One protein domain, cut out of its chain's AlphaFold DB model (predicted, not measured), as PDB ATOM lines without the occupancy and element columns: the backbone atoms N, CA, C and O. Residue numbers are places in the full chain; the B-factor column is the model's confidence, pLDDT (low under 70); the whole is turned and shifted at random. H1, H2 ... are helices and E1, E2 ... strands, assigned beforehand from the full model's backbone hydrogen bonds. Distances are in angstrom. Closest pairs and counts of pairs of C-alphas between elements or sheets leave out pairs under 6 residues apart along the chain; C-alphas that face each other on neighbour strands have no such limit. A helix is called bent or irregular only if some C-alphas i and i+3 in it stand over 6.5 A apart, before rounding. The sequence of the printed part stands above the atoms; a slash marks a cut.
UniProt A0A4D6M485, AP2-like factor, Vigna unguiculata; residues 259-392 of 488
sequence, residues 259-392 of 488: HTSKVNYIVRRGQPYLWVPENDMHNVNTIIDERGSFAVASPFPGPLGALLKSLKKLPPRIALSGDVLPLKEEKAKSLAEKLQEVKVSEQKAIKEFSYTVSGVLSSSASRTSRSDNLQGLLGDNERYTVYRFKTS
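AT A GLANCE: This is residues 259 to 392 of the 488 residues of the protein "AP2-like factor" of Vigna unguiculata (UniProt A0A4D6M485). A strongly twisted five-stranded sheet, curled like part of a barrel, has the long helix H3 across one face and the short helix H1 on the other; two arms reach out from this body with a gap between them. One arm is made by parts of E3 and E4 with H2 at its tip, and the other by the far part of H3 with H4 at its end, from which the chain folds back through H5 and H6 into E5. The printed part has 134 residues with six named helices and five named strands, in the order E1 E2 H1 E3 H2 E4 H3 H4 H5 H6 E5. The sheet, all antiparallel, runs E1 E2 E5 E4 E3, and the class is mixed, helices and strands. The whole is only just loose, close to compact, with a radius of gyration of the C-alphas of 17.5 A and spans of 52 by 42 by 29 A.

IN THESE COORDINATES: Find C-alpha 264 at (-28.267, -48.139, -39.425); here E1 begins and runs to residue 268. E2, residues 271 to 277, covers 20.1 A. H1 follows at residues 282 to 288, then E3 at residues 291 to 297, 20.3 A long. H2, residues 302 to 310, is only just irregular: C-alphas 303 and 306 are 6.54 A apart. E4, residues 317 to 326, is 24.9 A long and bends by 67 degrees at residue 322. Look next at C-alpha 329, (-39.348, -61.481, -42.113), where H3 begins; it runs 34.7 A to residue 352. H4 takes residues 355 to 363, H5 residues 370 to 373 and H6 residues 375 to 378. E5, residues 384 to 391, runs 21.2 A to C-alpha 391 at (-22.069, -60.468, -29.547).

HOW THE PARTS SIT: Begin at the edge strand E1, which forms a hairpin with E2; N 273 and O 266 are 2.8 A apart. E2 and E5 are antiparallel at 149 degrees, with N 385 and O 276 at 2.8 A. E5 and E4 are antiparallel at 116 degrees, with N 323 and O 390 at 2.8 A. E4 and the other edge strand, E3, are antiparallel at 142 degrees, with N 294 and O 320 at 2.8 A. H3 is on the sheet at a height of 8.6 A, over E5 and only just over E2, on which 3 of its C-alphas fall. It runs across the strands, at 90 degrees to E5 on the local plane; the closest C-alphas of H3 and E5, those of Ala 332 and Val 386, are 6.2 A apart. H1 is on the opposite face at a height of 7.1 A, and its closest C-alpha pair with E4 is Thr 286 and Val 324, 6.6 A. H6 only grazes the sheet, with residues 376 to 378. H5 and H3 only just touch, with 3 pairs of C-alphas within 8 A, made by residues 342 to 346 of H3 alone; the closest are those of Lys 343 and Ser 371, 5.3 A. H3 and H4 are close but not clearly touching, with C-alphas 350 and 358 at 7.6 A. H2 is not on the sheet, and it is apart from H3 and H4, for instance. Every O i to N i+4 pair is within hydrogen-bond range in H4, against 2 of 3 in H1, 3 of 5 in H2 and 18 of 20 in H3; H5 and H6 are too short for such a pair.

THE WHOLE: The C-alphas farthest apart, those of Ile 288 and Tyr 355, are 53.6 A from each other. The printed part has no cut, and no link is long. Residues 362 to 368, of which 362 to 363 belong to H4, stand free. The mean pLDDT of the printed part is 74.5; look for values under 70 at residues 299 to 306 and 361 to 382, among others.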
ATOM      1  N   HIS A 259     -14.394 -55.387 -46.171       66.88
ATOM      2  CA  HIS A 259     -15.469 -54.446 -46.495       66.88
ATOM      3  C   HIS A 259     -15.967 -53.712 -45.244       66.88
ATOM      4  O   HIS A 259     -16.104 -54.302 -44.173       66.88
ATOM      5  N   THR A 260     -16.254 -52.418 -45.370       74.50
ATOM      6  CA  THR A 260     -16.767 -51.566 -44.287       74.50
ATOM      7  C   THR A 260     -17.826 -50.637 -44.866       74.50
ATOM      8  O   THR A 260     -17.546 -49.907 -45.811       74.50
ATOM      9  N   SER A 261     -19.030 -50.628 -44.289       76.31
ATOM     10  CA  SER A 261     -20.099 -49.703 -44.684       76.31
ATOM     11  C   SER A 261     -20.774 -49.082 -43.458       76.31
ATOM     12  O   SER A 261     -20.506 -49.461 -42.313       76.31
ATOM     13  N   LYS A 262     -21.623 -48.077 -43.690       82.06
ATOM     14  CA  LYS A 262     -22.398 -47.400 -42.649       82.06
ATOM     15  C   LYS A 262     -23.792 -48.026 -42.563       82.06
ATOM     16  O   LYS A 262     -24.701 -47.603 -43.271       82.06
ATOM     17  N   VAL A 263     -23.964 -48.972 -41.647       82.75
ATOM     18  CA  VAL A 263     -25.273 -49.567 -41.328       82.75
ATOM     19  C   VAL A 263     -26.058 -48.705 -40.335       82.75
ATOM     20  O   VAL A 263     -25.480 -48.076 -39.444       82.75
ATOM     21  N   ASN A 264     -27.386 -48.702 -40.452       84.44
ATOM     22  CA  ASN A 264     -28.267 -48.139 -39.425       84.44
ATOM     23  C   ASN A 264     -28.607 -49.223 -38.390       84.44
ATOM     24  O   ASN A 264     -28.663 -50.405 -38.729       84.44
ATOM     25  N   TYR A 265     -28.833 -48.851 -37.127       84.94
ATOM     26  CA  TYR A 265     -29.039 -49.831 -36.055       84.94
ATOM     27  C   TYR A 265     -29.996 -49.361 -34.954       84.94
ATOM     28  O   TYR A 265     -30.158 -48.164 -34.710       84.94
ATOM     29  N   ILE A 266     -30.568 -50.325 -34.227       83.19
ATOM     30  CA  ILE A 266     -31.183 -50.113 -32.909       83.19
ATOM     31  C   ILE A 266     -30.650 -51.148 -31.917       83.19
ATOM     32  O   ILE A 266     -30.366 -52.287 -32.283       83.19
ATOM     33  N   VAL A 267     -30.542 -50.771 -30.643       80.69
ATOM     34  CA  VAL A 267     -30.286 -51.707 -29.541       80.69
ATOM     35  C   VAL A 267     -31.572 -51.847 -28.728       80.69
ATOM     36  O   VAL A 267     -32.107 -50.850 -28.247       80.69
ATOM     37  N   ARG A 268     -32.076 -53.074 -28.555       74.62
ATOM     38  CA  ARG A 268     -33.186 -53.389 -27.633       74.62
ATOM     39  C   ARG A 268     -32.767 -54.563 -26.745       74.62
ATOM     40  O   ARG A 268     -32.312 -55.577 -27.257       74.62
ATOM     41  N   ARG A 269     -32.933 -54.431 -25.419       68.56
ATOM     42  CA  ARG A 269     -32.500 -55.427 -24.405       68.56
ATOM     43  C   ARG A 269     -31.026 -55.858 -24.567       68.56
ATOM     44  O   ARG A 269     -30.726 -57.042 -24.632       68.56
ATOM     45  N   GLY A 270     -30.115 -54.893 -24.731       67.06
ATOM     46  CA  GLY A 270     -28.676 -55.129 -24.952       67.06
ATOM     47  C   GLY A 270     -28.294 -55.680 -26.336       67.06
ATOM     48  O   GLY A 270     -27.165 -55.489 -26.773       67.06
ATOM     49  N   GLN A 271     -29.231 -56.293 -27.062       77.00
ATOM     50  CA  GLN A 271     -29.029 -56.888 -28.381       77.00
ATOM     51  C   GLN A 271     -29.056 -55.814 -29.492       77.00
ATOM     52  O   GLN A 271     -30.079 -55.132 -29.640       77.00
ATOM     53  N   PRO A 272     -27.988 -55.661 -30.306       85.56
ATOM     54  CA  PRO A 272     -28.019 -54.819 -31.498       85.56
ATOM     55  C   PRO A 272     -28.731 -55.511 -32.666       85.56
ATOM     56  O   PRO A 272     -28.590 -56.720 -32.885       85.56
ATOM     57  N   TYR A 273     -29.448 -54.709 -33.445       87.19
ATOM     58  CA  TYR A 273     -30.105 -55.075 -34.695       87.19
ATOM     59  C   TYR A 273     -29.696 -54.077 -35.776       87.19
ATOM     60  O   TYR A 273     -29.698 -52.872 -35.515       87.19
ATOM     61  N   LEU A 274     -29.338 -54.571 -36.959       88.69
ATOM     62  CA  LEU A 274     -28.749 -53.795 -38.052       88.69
ATOM     63  C   LEU A 274     -29.668 -53.830 -39.279       88.69
ATOM     64  O   LEU A 274     -30.188 -54.892 -39.617       88.69
ATOM     65  N   TRP A 275     -29.817 -52.697 -39.962       87.00
ATOM     66  CA  TRP A 275     -30.425 -52.596 -41.290       87.00
ATOM     67  C   TRP A 275     -29.314 -52.369 -42.309       87.00
ATOM     68  O   TRP A 275     -28.560 -51.395 -42.212       87.00
ATOM     69  N   VAL A 276     -29.231 -53.280 -43.274       85.69
ATOM     70  CA  VAL A 276     -28.256 -53.285 -44.368       85.69
ATOM     71  C   VAL A 276     -29.040 -53.139 -45.679       85.69
ATOM     72  O   VAL A 276     -29.967 -53.925 -45.882       85.69
ATOM     73  N   PRO A 277     -28.751 -52.154 -46.552       84.00
ATOM     74  CA  PRO A 277     -29.442 -52.027 -47.842       84.00
ATOM     75  C   PRO A 277     -29.260 -53.300 -48.672       84.00
ATOM     76  O   PRO A 277     -28.159 -53.840 -48.672       84.00
ATOM     77  N   GLU A 278     -30.275 -53.779 -49.402       80.56
ATOM     78  CA  GLU A 278     -30.180 -55.021 -50.207       80.56
ATOM     79  C   GLU A 278     -28.993 -55.013 -51.197       80.56
ATOM     80  O   GLU A 278     -28.387 -56.057 -51.447       80.56
ATOM     81  N   ASN A 279     -28.598 -53.831 -51.683       76.44
ATOM     82  CA  ASN A 279     -27.482 -53.636 -52.616       76.44
ATOM     83  C   ASN A 279     -26.079 -53.685 -51.966       76.44
ATOM     84  O   ASN A 279     -25.083 -53.640 -52.684       76.44
ATOM     85  N   ASP A 280     -25.958 -53.723 -50.634       78.19
ATOM     86  CA  ASP A 280     -24.655 -53.707 -49.952       78.19
ATOM     87  C   ASP A 280     -23.987 -55.097 -49.974       78.19
ATOM     88  O   ASP A 280     -24.592 -56.115 -49.625       78.19
ATOM     89  N   MET A 281     -22.694 -55.134 -50.315       69.00
ATOM     90  CA  MET A 281     -21.859 -56.341 -50.315       69.00
ATOM     91  C   MET A 281     -21.830 -57.057 -48.950       69.00
ATOM     92  O   MET A 281     -21.587 -58.261 -48.901       69.00
ATOM     93  N   HIS A 282     -22.152 -56.380 -47.838       75.19
ATOM     94  CA  HIS A 282     -22.356 -57.048 -46.539       75.19
ATOM     95  C   HIS A 282     -23.419 -58.152 -46.569       75.19
ATOM     96  O   HIS A 282     -23.266 -59.143 -45.854       75.19
ATOM     97  N   ASN A 283     -24.443 -58.057 -47.424       76.12
ATOM     98  CA  ASN A 283     -25.427 -59.135 -47.565       76.12
ATOM     99  C   ASN A 283     -24.806 -60.402 -48.165       76.12
ATOM    100  O   ASN A 283     -25.145 -61.512 -47.767       76.12
ATOM    101  N   VAL A 284     -23.863 -60.244 -49.099       65.94
ATOM    102  CA  VAL A 284     -23.120 -61.359 -49.703       65.94
ATOM    103  C   VAL A 284     -22.065 -61.888 -48.730       65.94
ATOM    104  O   VAL A 284     -21.944 -63.101 -48.564       65.94
ATOM    105  N   ASN A 285     -21.345 -60.998 -48.044       71.75
ATOM    106  CA  ASN A 285     -20.302 -61.370 -47.088       71.75
ATOM    107  C   ASN A 285     -20.869 -62.165 -45.904       71.75
ATOM    108  O   ASN A 285     -20.330 -63.219 -45.590       71.75
ATOM    109  N   THR A 286     -21.993 -61.735 -45.317       70.81
ATOM    110  CA  THR A 286     -22.648 -62.433 -44.185       70.81
ATOM    111  C   THR A 286     -23.222 -63.811 -44.534       70.81
ATOM    112  O   THR A 286     -23.499 -64.601 -43.636       70.81
ATOM    113  N   ILE A 287     -23.378 -64.131 -45.825       66.81
ATOM    114  CA  ILE A 287     -23.725 -65.479 -46.312       66.81
ATOM    115  C   ILE A 287     -22.466 -66.363 -46.455       66.81
ATOM    116  O   ILE A 287     -22.573 -67.589 -46.441       66.81
ATOM    117  N   ILE A 288     -21.277 -65.765 -46.600       61.56
ATOM    118  CA  ILE A 288     -19.991 -66.463 -46.787       61.56
ATOM    119  C   ILE A 288     -19.263 -66.682 -45.450       61.56
ATOM    120  O   ILE A 288     -18.678 -67.746 -45.247       61.56
ATOM    121  N   ASP A 289     -19.295 -65.694 -44.556       69.50
ATOM    122  CA  ASP A 289     -18.827 -65.770 -43.169       69.50
ATOM    123  C   ASP A 289     -19.778 -64.943 -42.290       69.50
ATOM    124  O   ASP A 289     -19.989 -63.754 -42.527       69.50
ATOM    125  N   GLU A 290     -20.365 -65.565 -41.267       75.38
ATOM    126  CA  GLU A 290     -21.268 -64.883 -40.334       75.38
ATOM    127  C   GLU A 290     -20.529 -63.923 -39.383       75.38
ATOM    128  O   GLU A 290     -21.166 -63.145 -38.677       75.38
ATOM    129  N   ARG A 291     -19.194 -63.957 -39.324       76.50
ATOM    130  CA  ARG A 291     -18.396 -63.172 -38.370       76.50
ATOM    131  C   ARG A 291     -18.283 -61.711 -38.785       76.50
ATOM    132  O   ARG A 291     -17.864 -61.390 -39.893       76.50
ATOM    133  N   GLY A 292     -18.563 -60.805 -37.850       75.75
ATOM    134  CA  GLY A 292     -18.474 -59.366 -38.082       75.75
ATOM    135  C   GLY A 292     -17.981 -58.567 -36.880       75.75
ATOM    136  O   GLY A 292     -18.020 -59.007 -35.727       75.75
ATOM    137  N   SER A 293     -17.546 -57.341 -37.167       80.75
ATOM    138  CA  SER A 293     -17.259 -56.310 -36.174       80.75
ATOM    139  C   SER A 293     -18.198 -55.119 -36.377       80.75
ATOM    140  O   SER A 293     -18.364 -54.605 -37.481       80.75
ATOM    141  N   PHE A 294     -18.843 -54.684 -35.299       81.56
ATOM    142  CA  PHE A 294     -19.794 -53.579 -35.288       81.56
ATOM    143  C   PHE A 294     -19.274 -52.482 -34.353       81.56
ATOM    144  O   PHE A 294     -19.163 -52.674 -33.141       81.56
ATOM    145  N   ALA A 295     -18.913 -51.333 -34.926       80.50
ATOM    146  CA  ALA A 295     -18.271 -50.237 -34.206       80.50
ATOM    147  C   ALA A 295     -19.199 -49.027 -34.049       80.50
ATOM    148  O   ALA A 295     -19.726 -48.497 -35.027       80.50
ATOM    149  N   VAL A 296     -19.333 -48.540 -32.814       80.81
ATOM    150  CA  VAL A 296     -20.100 -47.339 -32.461       80.81
ATOM    151  C   VAL A 296     -19.158 -46.305 -31.849       80.81
ATOM    152  O   VAL A 296     -18.425 -46.600 -30.908       80.81
ATOM    153  N   ALA A 297     -19.183 -45.079 -32.372       73.94
ATOM    154  CA  ALA A 297     -18.519 -43.927 -31.764       73.94
ATOM    155  C   ALA A 297     -19.520 -43.113 -30.934       73.94
ATOM    156  O   ALA A 297     -20.691 -43.010 -31.312       73.94
ATOM    157  N   SER A 298     -19.069 -42.497 -29.839       70.25
ATOM    158  CA  SER A 298     -19.898 -41.542 -29.097       70.25
ATOM    159  C   SER A 298     -20.282 -40.350 -29.989       70.25
ATOM    160  O   SER A 298     -19.395 -39.805 -30.660       70.25
ATOM    161  N   PRO A 299     -21.544 -39.885 -29.989       66.19
ATOM    162  CA  PRO A 299     -21.913 -38.662 -30.691       66.19
ATOM    163  C   PRO A 299     -21.190 -37.458 -30.071       66.19
ATOM    164  O   PRO A 299     -21.122 -37.324 -28.852       66.19
ATOM    165  N   PHE A 300     -20.663 -36.574 -30.915       65.31
ATOM    166  CA  PHE A 300     -19.987 -35.339 -30.517       65.31
ATOM    167  C   PHE A 300     -20.528 -34.161 -31.351       65.31
ATOM    168  O   PHE A 300     -20.967 -34.379 -32.485       65.31
ATOM    169  N   PRO A 301     -20.501 -32.912 -30.846       65.00
ATOM    170  CA  PRO A 301     -20.961 -31.755 -31.611       65.00
ATOM    171  C   PRO A 301     -20.138 -31.555 -32.889       65.00
ATOM    172  O   PRO A 301     -18.918 -31.403 -32.824       65.00
ATOM    173  N   GLY A 302     -20.804 -31.504 -34.047       62.44
ATOM    174  CA  GLY A 302     -20.166 -31.375 -35.366       62.44
ATOM    175  C   GLY A 302     -19.061 -30.305 -35.459       62.44
ATOM    176  O   GLY A 302     -17.967 -30.643 -35.915       62.44
ATOM    177  N   PRO A 303     -19.270 -29.064 -34.962       68.31
ATOM    178  CA  PRO A 303     -18.243 -28.015 -34.965       68.31
ATOM    179  C   PRO A 303     -16.953 -28.383 -34.214       68.31
ATOM    180  O   PRO A 303     -15.866 -27.979 -34.620       68.31
ATOM    181  N   LEU A 304     -17.044 -29.195 -33.154       63.53
ATOM    182  CA  LEU A 304     -15.876 -29.663 -32.399       63.53
ATOM    183  C   LEU A 304     -15.129 -30.798 -33.116       63.53
ATOM    184  O   LEU A 304     -13.975 -31.060 -32.791       63.53
ATOM    185  N   GLY A 305     -15.736 -31.450 -34.113       67.38
ATOM    186  CA  GLY A 305     -15.132 -32.571 -34.838       67.38
ATOM    187  C   GLY A 305     -13.820 -32.227 -35.542       67.38
ATOM    188  O   GLY A 305     -12.875 -33.015 -35.502       67.38
ATOM    189  N   ALA A 306     -13.731 -31.040 -36.148       68.75
ATOM    190  CA  ALA A 306     -12.507 -30.573 -36.800       68.75
ATOM    191  C   ALA A 306     -11.375 -30.320 -35.785       68.75
ATOM    192  O   ALA A 306     -10.232 -30.710 -36.024       68.75
ATOM    193  N   LEU A 307     -11.713 -29.735 -34.632       70.75
ATOM    194  CA  LEU A 307     -10.781 -29.416 -33.548       70.75
ATOM    195  C   LEU A 307     -10.314 -30.672 -32.792       70.75
ATOM    196  O   LEU A 307      -9.131 -30.826 -32.509       70.75
ATOM    197  N   LEU A 308     -11.208 -31.626 -32.534       66.31
ATOM    198  CA  LEU A 308     -10.848 -32.931 -31.970       66.31
ATOM    199  C   LEU A 308      -9.928 -33.720 -32.918       66.31
ATOM    200  O   LEU A 308      -8.935 -34.306 -32.483       66.31
ATOM    201  N   LYS A 309     -10.194 -33.660 -34.232       69.38
ATOM    202  CA  LYS A 309      -9.350 -34.279 -35.265       69.38
ATOM    203  C   LYS A 309      -7.960 -33.632 -35.360       69.38
ATOM    204  O   LYS A 309      -6.987 -34.369 -35.506       69.38
ATOM    205  N   SER A 310      -7.834 -32.304 -35.249       72.56
ATOM    206  CA  SER A 310      -6.519 -31.634 -35.251       72.56
ATOM    207  C   SER A 310      -5.726 -31.892 -33.964       72.56
ATOM    208  O   SER A 310      -4.523 -32.134 -34.031       72.56
ATOM    209  N   LEU A 311      -6.399 -31.971 -32.810       75.94
ATOM    210  CA  LEU A 311      -5.814 -32.384 -31.527       75.94
ATOM    211  C   LEU A 311      -5.480 -33.890 -31.442       75.94
ATOM    212  O   LEU A 311      -5.019 -34.347 -30.398       75.94
ATOM    213  N   LYS A 312      -5.743 -34.674 -32.501       70.88
ATOM    214  CA  LYS A 312      -5.641 -36.149 -32.557       70.88
ATOM    215  C   LYS A 312      -6.469 -36.907 -31.501       70.88
ATOM    216  O   LYS A 312      -6.369 -38.128 -31.423       70.88
ATOM    217  N   LYS A 313      -7.320 -36.222 -30.728       69.19
ATOM    218  CA  LYS A 313      -8.222 -36.822 -29.737       69.19
ATOM    219  C   LYS A 313      -9.489 -37.291 -30.439       69.19
ATOM    220  O   LYS A 313     -10.418 -36.514 -30.645       69.19
ATOM    221  N   LEU A 314      -9.520 -38.558 -30.840       62.69
ATOM    222  CA  LEU A 314     -10.733 -39.152 -31.397       62.69
ATOM    223  C   LEU A 314     -11.803 -39.310 -30.299       62.69
ATOM    224  O   LEU A 314     -11.445 -39.572 -29.153       62.69
ATOM    225  N   PRO A 315     -13.103 -39.180 -30.630       65.06
ATOM    226  CA  PRO A 315     -14.179 -39.509 -29.698       65.06
ATOM    227  C   PRO A 315     -14.115 -41.000 -29.321       65.06
ATOM    228  O   PRO A 315     -13.803 -41.809 -30.210       65.06
ATOM    229  N   PRO A 316     -14.446 -41.376 -28.070       64.06
ATOM    230  CA  PRO A 316     -14.396 -42.760 -27.612       64.06
ATOM    231  C   PRO A 316     -15.265 -43.674 -28.479       64.06
ATOM    232  O   PRO A 316     -16.351 -43.302 -28.946       64.06
ATOM    233  N   ARG A 317     -14.766 -44.892 -28.715       65.81
ATOM    234  CA  ARG A 317     -15.421 -45.895 -29.565       65.81
ATOM    235  C   ARG A 317     -15.506 -47.243 -28.871       65.81
ATOM    236  O   ARG A 317     -14.558 -47.676 -28.221       65.81
ATOM    237  N   ILE A 318     -16.630 -47.914 -29.089       72.38
ATOM    238  CA  ILE A 318     -16.892 -49.287 -28.666       72.38
ATOM    239  C   ILE A 318     -16.918 -50.144 -29.933       72.38
ATOM    240  O   ILE A 318     -17.728 -49.897 -30.826       72.38
ATOM    241  N   ALA A 319     -16.032 -51.135 -30.018       75.31
ATOM    242  CA  ALA A 319     -15.990 -52.095 -31.119       75.31
ATOM    243  C   ALA A 319     -16.459 -53.472 -30.629       75.31
ATOM    244  O   ALA A 319     -15.727 -54.173 -29.930       75.31
ATOM    245  N   LEU A 320     -17.690 -53.844 -30.982       74.88
ATOM    246  CA  LEU A 320     -18.284 -55.142 -30.670       74.88
ATOM    247  C   LEU A 320     -17.875 -56.168 -31.736       74.88
ATOM    248  O   LEU A 320     -17.911 -55.867 -32.926       74.88
ATOM    249  N   SER A 321     -17.548 -57.390 -31.317       77.25
ATOM    250  CA  SER A 321     -17.282 -58.532 -32.207       77.25
ATOM    251  C   SER A 321     -18.320 -59.633 -31.971       77.25
ATOM    252  O   SER A 321     -18.799 -59.804 -30.842       77.25
ATOM    253  N   GLY A 322     -18.697 -60.367 -33.018       79.12
ATOM    254  CA  GLY A 322     -19.733 -61.395 -32.923       79.12
ATOM    255  C   GLY A 322     -20.249 -61.900 -34.268       79.12
ATOM    256  O   GLY A 322     -19.631 -61.675 -35.306       79.12
ATOM    257  N   ASP A 323     -21.399 -62.568 -34.217       80.31
ATOM    258  CA  ASP A 323     -22.019 -63.273 -35.340       80.31
ATOM    259  C   ASP A 323     -23.216 -62.462 -35.881       80.31
ATOM    260  O   ASP A 323     -24.085 -62.014 -35.124       80.31
ATOM    261  N   VAL A 324     -23.286 -62.256 -37.194       85.06
ATOM    262  CA  VAL A 324     -24.225 -61.359 -37.883       85.06
ATOM    263  C   VAL A 324     -25.351 -62.179 -38.515       85.06
ATOM    264  O   VAL A 324     -25.355 -62.486 -39.703       85.06
ATOM    265  N   LEU A 325     -26.329 -62.563 -37.694       85.00
ATOM    266  CA  LEU A 325     -27.353 -63.538 -38.078       85.00
ATOM    267  C   LEU A 325     -28.559 -62.866 -38.764       85.00
ATOM    268  O   LEU A 325     -29.181 -61.999 -38.136       85.00
ATOM    269  N   PRO A 326     -28.958 -63.259 -39.990       85.88
ATOM    270  CA  PRO A 326     -30.132 -62.693 -40.658       85.88
ATOM    271  C   PRO A 326     -31.432 -63.039 -39.916       85.88
ATOM    272  O   PRO A 326     -31.580 -64.116 -39.330       85.88
ATOM    273  N   LEU A 327     -32.402 -62.121 -39.932       86.31
ATOM    274  CA  LEU A 327     -33.712 -62.313 -39.308       86.31
ATOM    275  C   LEU A 327     -34.776 -62.755 -40.316       86.31
ATOM    276  O   LEU A 327     -34.877 -62.227 -41.418       86.31
ATOM    277  N   LYS A 328     -35.641 -63.683 -39.886       85.81
ATOM    278  CA  LYS A 328     -36.877 -64.019 -40.607       85.81
ATOM    279  C   LYS A 328     -37.794 -62.795 -40.691       85.81
ATOM    280  O   LYS A 328     -37.941 -62.080 -39.696       85.81
ATOM    281  N   GLU A 329     -38.472 -62.627 -41.825       80.56
ATOM    282  CA  GLU A 329     -39.348 -61.481 -42.113       80.56
ATOM    283  C   GLU A 329     -40.341 -61.144 -40.995       80.56
ATOM    284  O   GLU A 329     -40.495 -59.979 -40.658       80.56
ATOM    285  N   GLU A 330     -40.991 -62.138 -40.385       83.06
ATOM    286  CA  GLU A 330     -41.948 -61.948 -39.279       83.06
ATOM    287  C   GLU A 330     -41.330 -61.148 -38.117       83.06
ATOM    288  O   GLU A 330     -41.941 -60.237 -37.556       83.06
ATOM    289  N   LYS A 331     -40.073 -61.464 -37.777       81.75
ATOM    290  CA  LYS A 331     -39.333 -60.810 -36.693       81.75
ATOM    291  C   LYS A 331     -38.776 -59.455 -37.121       81.75
ATOM    292  O   LYS A 331     -38.666 -58.576 -36.272       81.75
ATOM    293  N   ALA A 332     -38.474 -59.268 -38.407       80.81
ATOM    294  CA  ALA A 332     -38.112 -57.968 -38.970       80.81
ATOM    295  C   ALA A 332     -39.317 -57.004 -38.988       80.81
ATOM    296  O   ALA A 332     -39.207 -55.883 -38.498       80.81
ATOM    297  N   LYS A 333     -40.493 -57.465 -39.438       81.44
ATOM    298  CA  LYS A 333     -41.760 -56.711 -39.432       81.44
ATOM    299  C   LYS A 333     -42.129 -56.284 -38.011       81.44
ATOM    300  O   LYS A 333     -42.282 -55.092 -37.752       81.44
ATOM    301  N   SER A 334     -42.080 -57.208 -37.048       84.88
ATOM    302  CA  SER A 334     -42.336 -56.853 -35.646       84.88
ATOM    303  C   SER A 334     -41.232 -56.028 -34.966       84.88
ATOM    304  O   SER A 334     -41.439 -55.492 -33.873       84.88
ATOM    305  N   LEU A 335     -40.056 -55.885 -35.587       81.94
ATOM    306  CA  LEU A 335     -39.034 -54.924 -35.169       81.94
ATOM    307  C   LEU A 335     -39.278 -53.532 -35.782       81.94
ATOM    308  O   LEU A 335     -39.035 -52.539 -35.103       81.94
ATOM    309  N   ALA A 336     -39.817 -53.451 -37.003       81.38
ATOM    310  CA  ALA A 336     -40.225 -52.201 -37.649       81.38
ATOM    311  C   ALA A 336     -41.462 -51.565 -36.977       81.38
ATOM    312  O   ALA A 336     -41.473 -50.362 -36.725       81.38
ATOM    313  N   GLU A 337     -42.451 -52.365 -36.562       83.06
ATOM    314  CA  GLU A 337     -43.556 -51.921 -35.686       83.06
ATOM    315  C   GLU A 337     -43.018 -51.271 -34.396       83.06
ATOM    316  O   GLU A 337     -43.384 -50.158 -34.021       83.06
ATOM    317  N   LYS A 338     -42.053 -51.944 -33.760       82.69
ATOM    318  CA  LYS A 338     -41.329 -51.471 -32.570       82.69
ATOM    319  C   LYS A 338     -40.413 -50.269 -32.845       82.69
ATOM    320  O   LYS A 338     -39.949 -49.629 -31.900       82.69
ATOM    321  N   LEU A 339     -40.133 -49.949 -34.105       80.19
ATOM    322  CA  LEU A 339     -39.383 -48.760 -34.511       80.19
ATOM    323  C   LEU A 339     -40.331 -47.553 -34.656       80.19
ATOM    324  O   LEU A 339     -40.009 -46.472 -34.163       80.19
ATOM    325  N   GLN A 340     -41.539 -47.765 -35.201       80.94
ATOM    326  CA  GLN A 340     -42.626 -46.774 -35.187       80.94
ATOM    327  C   GLN A 340     -43.059 -46.416 -33.757       80.94
ATOM    328  O   GLN A 340     -43.174 -45.236 -33.436       80.94
ATOM    329  N   GLU A 341     -43.232 -47.411 -32.876       82.12
ATOM    330  CA  GLU A 341     -43.546 -47.214 -31.448       82.12
ATOM    331  C   GLU A 341     -42.572 -46.222 -30.786       82.12
ATOM    332  O   GLU A 341     -42.988 -45.232 -30.178       82.12
ATOM    333  N   VAL A 342     -41.264 -46.447 -30.964       79.62
ATOM    334  CA  VAL A 342     -40.212 -45.576 -30.417       79.62
ATOM    335  C   VAL A 342     -40.315 -44.171 -30.998       79.62
ATOM    336  O   VAL A 342     -40.294 -43.207 -30.235       79.62
ATOM    337  N   LYS A 343     -40.500 -44.034 -32.315       77.81
ATOM    338  CA  LYS A 343     -40.654 -42.728 -32.965       77.81
ATOM    339  C   LYS A 343     -41.858 -41.941 -32.442       77.81
ATOM    340  O   LYS A 343     -41.719 -40.758 -32.137       77.81
ATOM    341  N   VAL A 344     -43.018 -42.583 -32.297       81.62
ATOM    342  CA  VAL A 344     -44.221 -41.946 -31.736       81.62
ATOM    343  C   VAL A 344     -43.985 -41.541 -30.278       81.62
ATOM    344  O   VAL A 344     -44.385 -40.447 -29.886       81.62
ATOM    345  N   SER A 345     -43.272 -42.357 -29.489       82.31
ATOM    346  CA  SER A 345     -42.911 -42.003 -28.108       82.31
ATOM    347  C   SER A 345     -41.931 -40.820 -28.019       82.31
ATOM    348  O   SER A 345     -42.138 -39.931 -27.197       82.31
ATOM    349  N   GLU A 346     -40.930 -40.743 -28.908       78.94
ATOM    350  CA  GLU A 346     -39.958 -39.637 -28.987       78.94
ATOM    351  C   GLU A 346     -40.678 -38.329 -29.371       78.94
ATOM    352  O   GLU A 346     -40.534 -37.312 -28.695       78.94
ATOM    353  N   GLN A 347     -41.562 -38.372 -30.375       77.25
ATOM    354  CA  GLN A 347     -42.392 -37.226 -30.771       77.25
ATOM    355  C   GLN A 347     -43.433 -36.817 -29.717       77.25
ATOM    356  O   GLN A 347     -43.777 -35.636 -29.639       77.25
ATOM    357  N   LYS A 348     -43.949 -37.758 -28.916       82.81
ATOM    358  CA  LYS A 348     -44.845 -37.458 -27.792       82.81
ATOM    359  C   LYS A 348     -44.085 -36.746 -26.670       82.81
ATOM    360  O   LYS A 348     -44.492 -35.655 -26.287       82.81
ATOM    361  N   ALA A 349     -42.952 -37.295 -26.230       80.25
ATOM    362  CA  ALA A 349     -42.117 -36.684 -25.194       80.25
ATOM    363  C   ALA A 349     -41.669 -35.260 -25.573       80.25
ATOM    364  O   ALA A 349     -41.726 -34.356 -24.744       80.25
ATOM    365  N   ILE A 350     -41.326 -35.024 -26.848       75.19
ATOM    366  CA  ILE A 350     -40.977 -33.687 -27.361       75.19
ATOM    367  C   ILE A 350     -42.135 -32.679 -27.229       75.19
ATOM    368  O   ILE A 350     -41.881 -31.495 -27.015       75.19
ATOM    369  N   LYS A 351     -43.398 -33.118 -27.333       76.94
ATOM    370  CA  LYS A 351     -44.589 -32.264 -27.144       76.94
ATOM    371  C   LYS A 351     -44.941 -32.037 -25.671       76.94
ATOM    372  O   LYS A 351     -45.609 -31.059 -25.361       76.94
ATOM    373  N   GLU A 352     -44.511 -32.933 -24.785       84.56
ATOM    374  CA  GLU A 352     -44.743 -32.861 -23.335       84.56
ATOM    375  C   GLU A 352     -43.653 -32.049 -22.599       84.56
ATOM    376  O   GLU A 352     -43.759 -31.807 -21.396       84.56
ATOM    377  N   PHE A 353     -42.619 -31.573 -23.306       79.88
ATOM    378  CA  PHE A 353     -41.584 -30.703 -22.746       79.88
ATOM    379  C   PHE A 353     -42.086 -29.290 -22.411       79.88
ATOM    380  O   PHE A 353     -42.789 -28.641 -23.188       79.88
ATOM    381  N   SER A 354     -41.627 -28.774 -21.265       80.06
ATOM    382  CA  SER A 354     -41.945 -27.427 -20.779       80.06
ATOM    383  C   SER A 354     -41.564 -26.329 -21.780       80.06
ATOM    384  O   SER A 354     -40.653 -26.492 -22.596       80.06
ATOM    385  N   TYR A 355     -42.241 -25.178 -21.695       77.44
ATOM    386  CA  TYR A 355     -42.059 -24.062 -22.632       77.44
ATOM    387  C   TYR A 355     -40.589 -23.623 -22.770       77.44
ATOM    388  O   TYR A 355     -40.150 -23.319 -23.875       77.44
ATOM    389  N   THR A 356     -39.805 -23.664 -21.687       77.88
ATOM    390  CA  THR A 356     -38.369 -23.344 -21.685       77.88
ATOM    391  C   THR A 356     -37.559 -24.326 -22.537       77.88
ATOM    392  O   THR A 356     -36.775 -23.906 -23.384       77.88
ATOM    393  N   VAL A 357     -37.774 -25.635 -22.359       76.50
ATOM    394  CA  VAL A 357     -37.078 -26.689 -23.121       76.50
ATOM    395  C   VAL A 357     -37.516 -26.661 -24.586       76.50
ATOM    396  O   VAL A 357     -36.679 -26.688 -25.488       76.50
ATOM    397  N   SER A 358     -38.817 -26.512 -24.831       73.12
ATOM    398  CA  SER A 358     -39.385 -26.342 -26.171       73.12
ATOM    399  C   SER A 358     -38.870 -25.074 -26.869       73.12
ATOM    400  O   SER A 358     -38.637 -25.100 -28.077       73.12
ATOM    401  N   GLY A 359     -38.612 -23.994 -26.126       74.38
ATOM    402  CA  GLY A 359     -37.972 -22.770 -26.614       74.38
ATOM    403  C   GLY A 359     -36.516 -22.987 -27.032       74.38
ATOM    404  O   GLY A 359     -36.155 -22.647 -28.157       74.38
ATOM    405  N   VAL A 360     -35.704 -23.637 -26.187       75.00
ATOM    406  CA  VAL A 360     -34.313 -24.015 -26.518       75.00
ATOM    407  C   VAL A 360     -34.263 -24.918 -27.753       75.00
ATOM    408  O   VAL A 360     -33.476 -24.684 -28.664       75.00
ATOM    409  N   LEU A 361     -35.139 -25.920 -27.842       66.94
ATOM    410  CA  LEU A 361     -35.226 -26.771 -29.031       66.94
ATOM    411  C   LEU A 361     -35.644 -25.978 -30.279       66.94
ATOM    412  O   LEU A 361     -35.272 -26.347 -31.392       66.94
ATOM    413  N   SER A 362     -36.452 -24.925 -30.139       66.06
ATOM    414  CA  SER A 362     -36.990 -24.135 -31.261       66.06
ATOM    415  C   SER A 362     -36.078 -23.002 -31.730       66.06
ATOM    416  O   SER A 362     -36.272 -22.522 -32.841       66.06
ATOM    417  N   SER A 363     -35.045 -22.634 -30.966       65.44
ATOM    418  CA  SER A 363     -33.975 -21.758 -31.467       65.44
ATOM    419  C   SER A 363     -32.998 -22.485 -32.407       65.44
ATOM    420  O   SER A 363     -32.336 -21.842 -33.221       65.44
ATOM    421  N   SER A 364     -32.929 -23.822 -32.352       60.06
ATOM    422  CA  SER A 364     -32.100 -24.620 -33.264       60.06
ATOM    423  C   SER A 364     -32.786 -24.814 -34.620       60.06
ATOM    424  O   SER A 364     -33.602 -25.721 -34.794       60.06
ATOM    425  N   ALA A 365     -32.407 -23.990 -35.602       53.44
ATOM    426  CA  ALA A 365     -32.926 -24.017 -36.977       53.44
ATOM    427  C   ALA A 365     -32.685 -25.342 -37.734       53.44
ATOM    428  O   ALA A 365     -33.296 -25.586 -38.772       53.44
ATOM    429  N   SER A 366     -31.817 -26.215 -37.215       57.06
ATOM    430  CA  SER A 366     -31.721 -27.611 -37.633       57.06
ATOM    431  C   SER A 366     -31.876 -28.522 -36.418       57.06
ATOM    432  O   SER A 366     -31.247 -28.307 -35.377       57.06
ATOM    433  N   ARG A 367     -32.704 -29.558 -36.561       61.31
ATOM    434  CA  ARG A 367     -32.776 -30.708 -35.659       61.31
ATOM    435  C   ARG A 367     -32.663 -31.963 -36.512       61.31
ATOM    436  O   ARG A 367     -33.385 -32.098 -37.493       61.31
ATOM    437  N   THR A 368     -31.802 -32.886 -36.113       58.34
ATOM    438  CA  THR A 368     -31.746 -34.241 -36.663       58.34
ATOM    439  C   THR A 368     -31.919 -35.211 -35.505       58.34
ATOM    440  O   THR A 368     -30.947 -35.640 -34.884       58.34
ATOM    441  N   SER A 369     -33.171 -35.524 -35.150       64.38
ATOM    442  CA  SER A 369     -33.414 -36.518 -34.103       64.38
ATOM    443  C   SER A 369     -32.952 -37.898 -34.571       64.38
ATOM    444  O   SER A 369     -32.743 -38.154 -35.767       64.38
ATOM    445  N   ARG A 370     -32.796 -38.829 -33.628       65.38
ATOM    446  CA  ARG A 370     -32.474 -40.212 -33.996       65.38
ATOM    447  C   ARG A 370     -33.640 -40.822 -34.772       65.38
ATOM    448  O   ARG A 370     -33.407 -41.518 -35.754       65.38
ATOM    449  N   SER A 371     -34.877 -40.497 -34.386       66.19
ATOM    450  CA  SER A 371     -36.086 -40.972 -35.068       66.19
ATOM    451  C   SER A 371     -36.255 -40.443 -36.505       66.19
ATOM    452  O   SER A 371     -36.841 -41.140 -37.337       66.19
ATOM    453  N   ASP A 372     -35.694 -39.273 -36.833       66.69
ATOM    454  CA  ASP A 372     -35.706 -38.721 -38.200       66.69
ATOM    455  C   ASP A 372     -34.720 -39.467 -39.107       66.69
ATOM    456  O   ASP A 372     -35.075 -39.873 -40.210       66.69
ATOM    457  N   ASN A 373     -33.507 -39.743 -38.612       67.81
ATOM    458  CA  ASN A 373     -32.520 -40.569 -39.326       67.81
ATOM    459  C   ASN A 373     -33.040 -41.995 -39.577       67.81
ATOM    460  O   ASN A 373     -32.707 -42.615 -40.583       67.81
ATOM    461  N   LEU A 374     -33.880 -42.507 -38.672       68.31
ATOM    462  CA  LEU A 374     -34.526 -43.811 -38.801       68.31
ATOM    463  C   LEU A 374     -35.755 -43.783 -39.729       68.31
ATOM    464  O   LEU A 374     -36.192 -44.848 -40.142       68.31
ATOM    465  N   GLN A 375     -36.291 -42.616 -40.120       64.38
ATOM    466  CA  GLN A 375     -37.453 -42.531 -41.023       64.38
ATOM    467  C   GLN A 375     -37.177 -43.136 -42.407       64.38
ATOM    468  O   GLN A 375     -38.084 -43.719 -42.996       64.38
ATOM    469  N   GLY A 376     -35.937 -43.049 -42.903       62.59
ATOM    470  CA  GLY A 376     -35.544 -43.652 -44.182       62.59
ATOM    471  C   GLY A 376     -35.661 -45.182 -44.213       62.59
ATOM    472  O   GLY A 376     -35.876 -45.746 -45.279       62.59
ATOM    473  N   LEU A 377     -35.604 -45.853 -43.054       65.75
ATOM    474  CA  LEU A 377     -35.744 -47.313 -42.944       65.75
ATOM    475  C   LEU A 377     -37.193 -47.817 -43.069       65.75
ATOM    476  O   LEU A 377     -37.416 -49.026 -43.041       65.75
ATOM    477  N   LEU A 378     -38.178 -46.911 -43.124       63.66
ATOM    478  CA  LEU A 378     -39.609 -47.236 -43.202       63.66
ATOM    479  C   LEU A 378     -40.306 -46.523 -44.375       63.66
ATOM    480  O   LEU A 378     -41.527 -46.385 -44.364       63.66
ATOM    481  N   GLY A 379     -39.540 -46.035 -45.355       60.69
ATOM    482  CA  GLY A 379     -40.059 -45.566 -46.641       60.69
ATOM    483  C   GLY A 379     -39.800 -46.598 -47.738       60.69
ATOM    484  O   GLY A 379     -38.767 -47.262 -47.721       60.69
ATOM    485  N   ASP A 380     -40.701 -46.696 -48.713       56.91
ATOM    486  CA  ASP A 380     -40.707 -47.765 -49.730       56.91
ATOM    487  C   ASP A 380     -39.538 -47.726 -50.744       56.91
ATOM    488  O   ASP A 380     -39.431 -48.601 -51.603       56.91
ATOM    489  N   ASN A 381     -38.660 -46.718 -50.671       56.62
ATOM    490  CA  ASN A 381     -37.620 -46.453 -51.674       56.62
ATOM    491  C   ASN A 381     -36.390 -47.374 -51.587       56.62
ATOM    492  O   ASN A 381     -35.726 -47.583 -52.601       56.62
ATOM    493  N   GLU A 382     -36.059 -47.904 -50.408       64.38
ATOM    494  CA  GLU A 382     -34.915 -48.803 -50.213       64.38
ATOM    495  C   GLU A 382     -35.359 -50.059 -49.463       64.38
ATOM    496  O   GLU A 382     -35.956 -49.982 -48.388       64.38
ATOM    497  N   ARG A 383     -35.047 -51.236 -50.018       75.94
ATOM    498  CA  ARG A 383     -35.223 -52.505 -49.309       75.94
ATOM    499  C   ARG A 383     -33.992 -52.808 -48.462       75.94
ATOM    500  O   ARG A 383     -32.859 -52.624 -48.907       75.94
ATOM    501  N   TYR A 384     -34.231 -53.293 -47.246       81.50
ATOM    502  CA  TYR A 384     -33.197 -53.567 -46.252       81.50
ATOM    503  C   TYR A 384     -33.292 -55.002 -45.736       81.50
ATOM    504  O   TYR A 384     -34.346 -55.429 -45.258       81.50
ATOM    505  N   THR A 385     -32.164 -55.705 -45.718       82.88
ATOM    506  CA  THR A 385     -32.016 -56.948 -44.960       82.88
ATOM    507  C   THR A 385     -31.748 -56.603 -43.495       82.88
ATOM    508  O   THR A 385     -30.899 -55.762 -43.181       82.88
ATOM    509  N   VAL A 386     -32.479 -57.245 -42.580       87.56
ATOM    510  CA  VAL A 386     -32.363 -56.992 -41.135       87.56
ATOM    511  C   VAL A 386     -31.572 -58.112 -40.465       87.56
ATOM    512  O   VAL A 386     -31.933 -59.287 -40.550       87.56
ATOM    513  N   TYR A 387     -30.515 -57.740 -39.748       87.44
ATOM    514  CA  TYR A 387     -29.611 -58.658 -39.054       87.44
ATOM    515  C   TYR A 387     -29.659 -58.473 -37.536       87.44
ATOM    516  O   TYR A 387     -29.918 -57.385 -37.020       87.44
ATOM    517  N   ARG A 388     -29.360 -59.545 -36.803       88.31
ATOM    518  CA  ARG A 388     -29.165 -59.568 -35.350       88.31
ATOM    519  C   ARG A 388     -27.685 -59.810 -35.059       88.31
ATOM    520  O   ARG A 388     -27.194 -60.911 -35.296       88.31
ATOM    521  N   PHE A 389     -26.999 -58.812 -34.504       85.00
ATOM    522  CA  PHE A 389     -25.577 -58.904 -34.161       85.00
ATOM    523  C   PHE A 389     -25.387 -59.632 -32.822       85.00
ATOM    524  O   PHE A 389     -25.421 -59.019 -31.754       85.00
ATOM    525  N   LYS A 390     -25.257 -60.957 -32.840       80.19
ATOM    526  CA  LYS A 390     -25.019 -61.765 -31.640       80.19
ATOM    527  C   LYS A 390     -23.578 -61.539 -31.172       80.19
ATOM    528  O   LYS A 390     -22.648 -62.131 -31.708       80.19
ATOM    529  N   THR A 391     -23.383 -60.693 -30.166       70.44
ATOM    530  CA  THR A 391     -22.069 -60.468 -29.547       70.44
ATOM    531  C   THR A 391     -21.483 -61.781 -29.024       70.44
ATOM    532  O   THR A 391     -22.136 -62.474 -28.244       70.44
ATOM    533  N   SER A 392     -20.240 -62.105 -29.393       62.72
ATOM    534  CA  SER A 392     -19.534 -63.296 -28.881       62.72
ATOM    535  C   SER A 392     -18.953 -63.091 -27.471       62.72
ATOM    536  O   SER A 392     -18.427 -64.015 -26.849       62.72
TER     537      SER A 392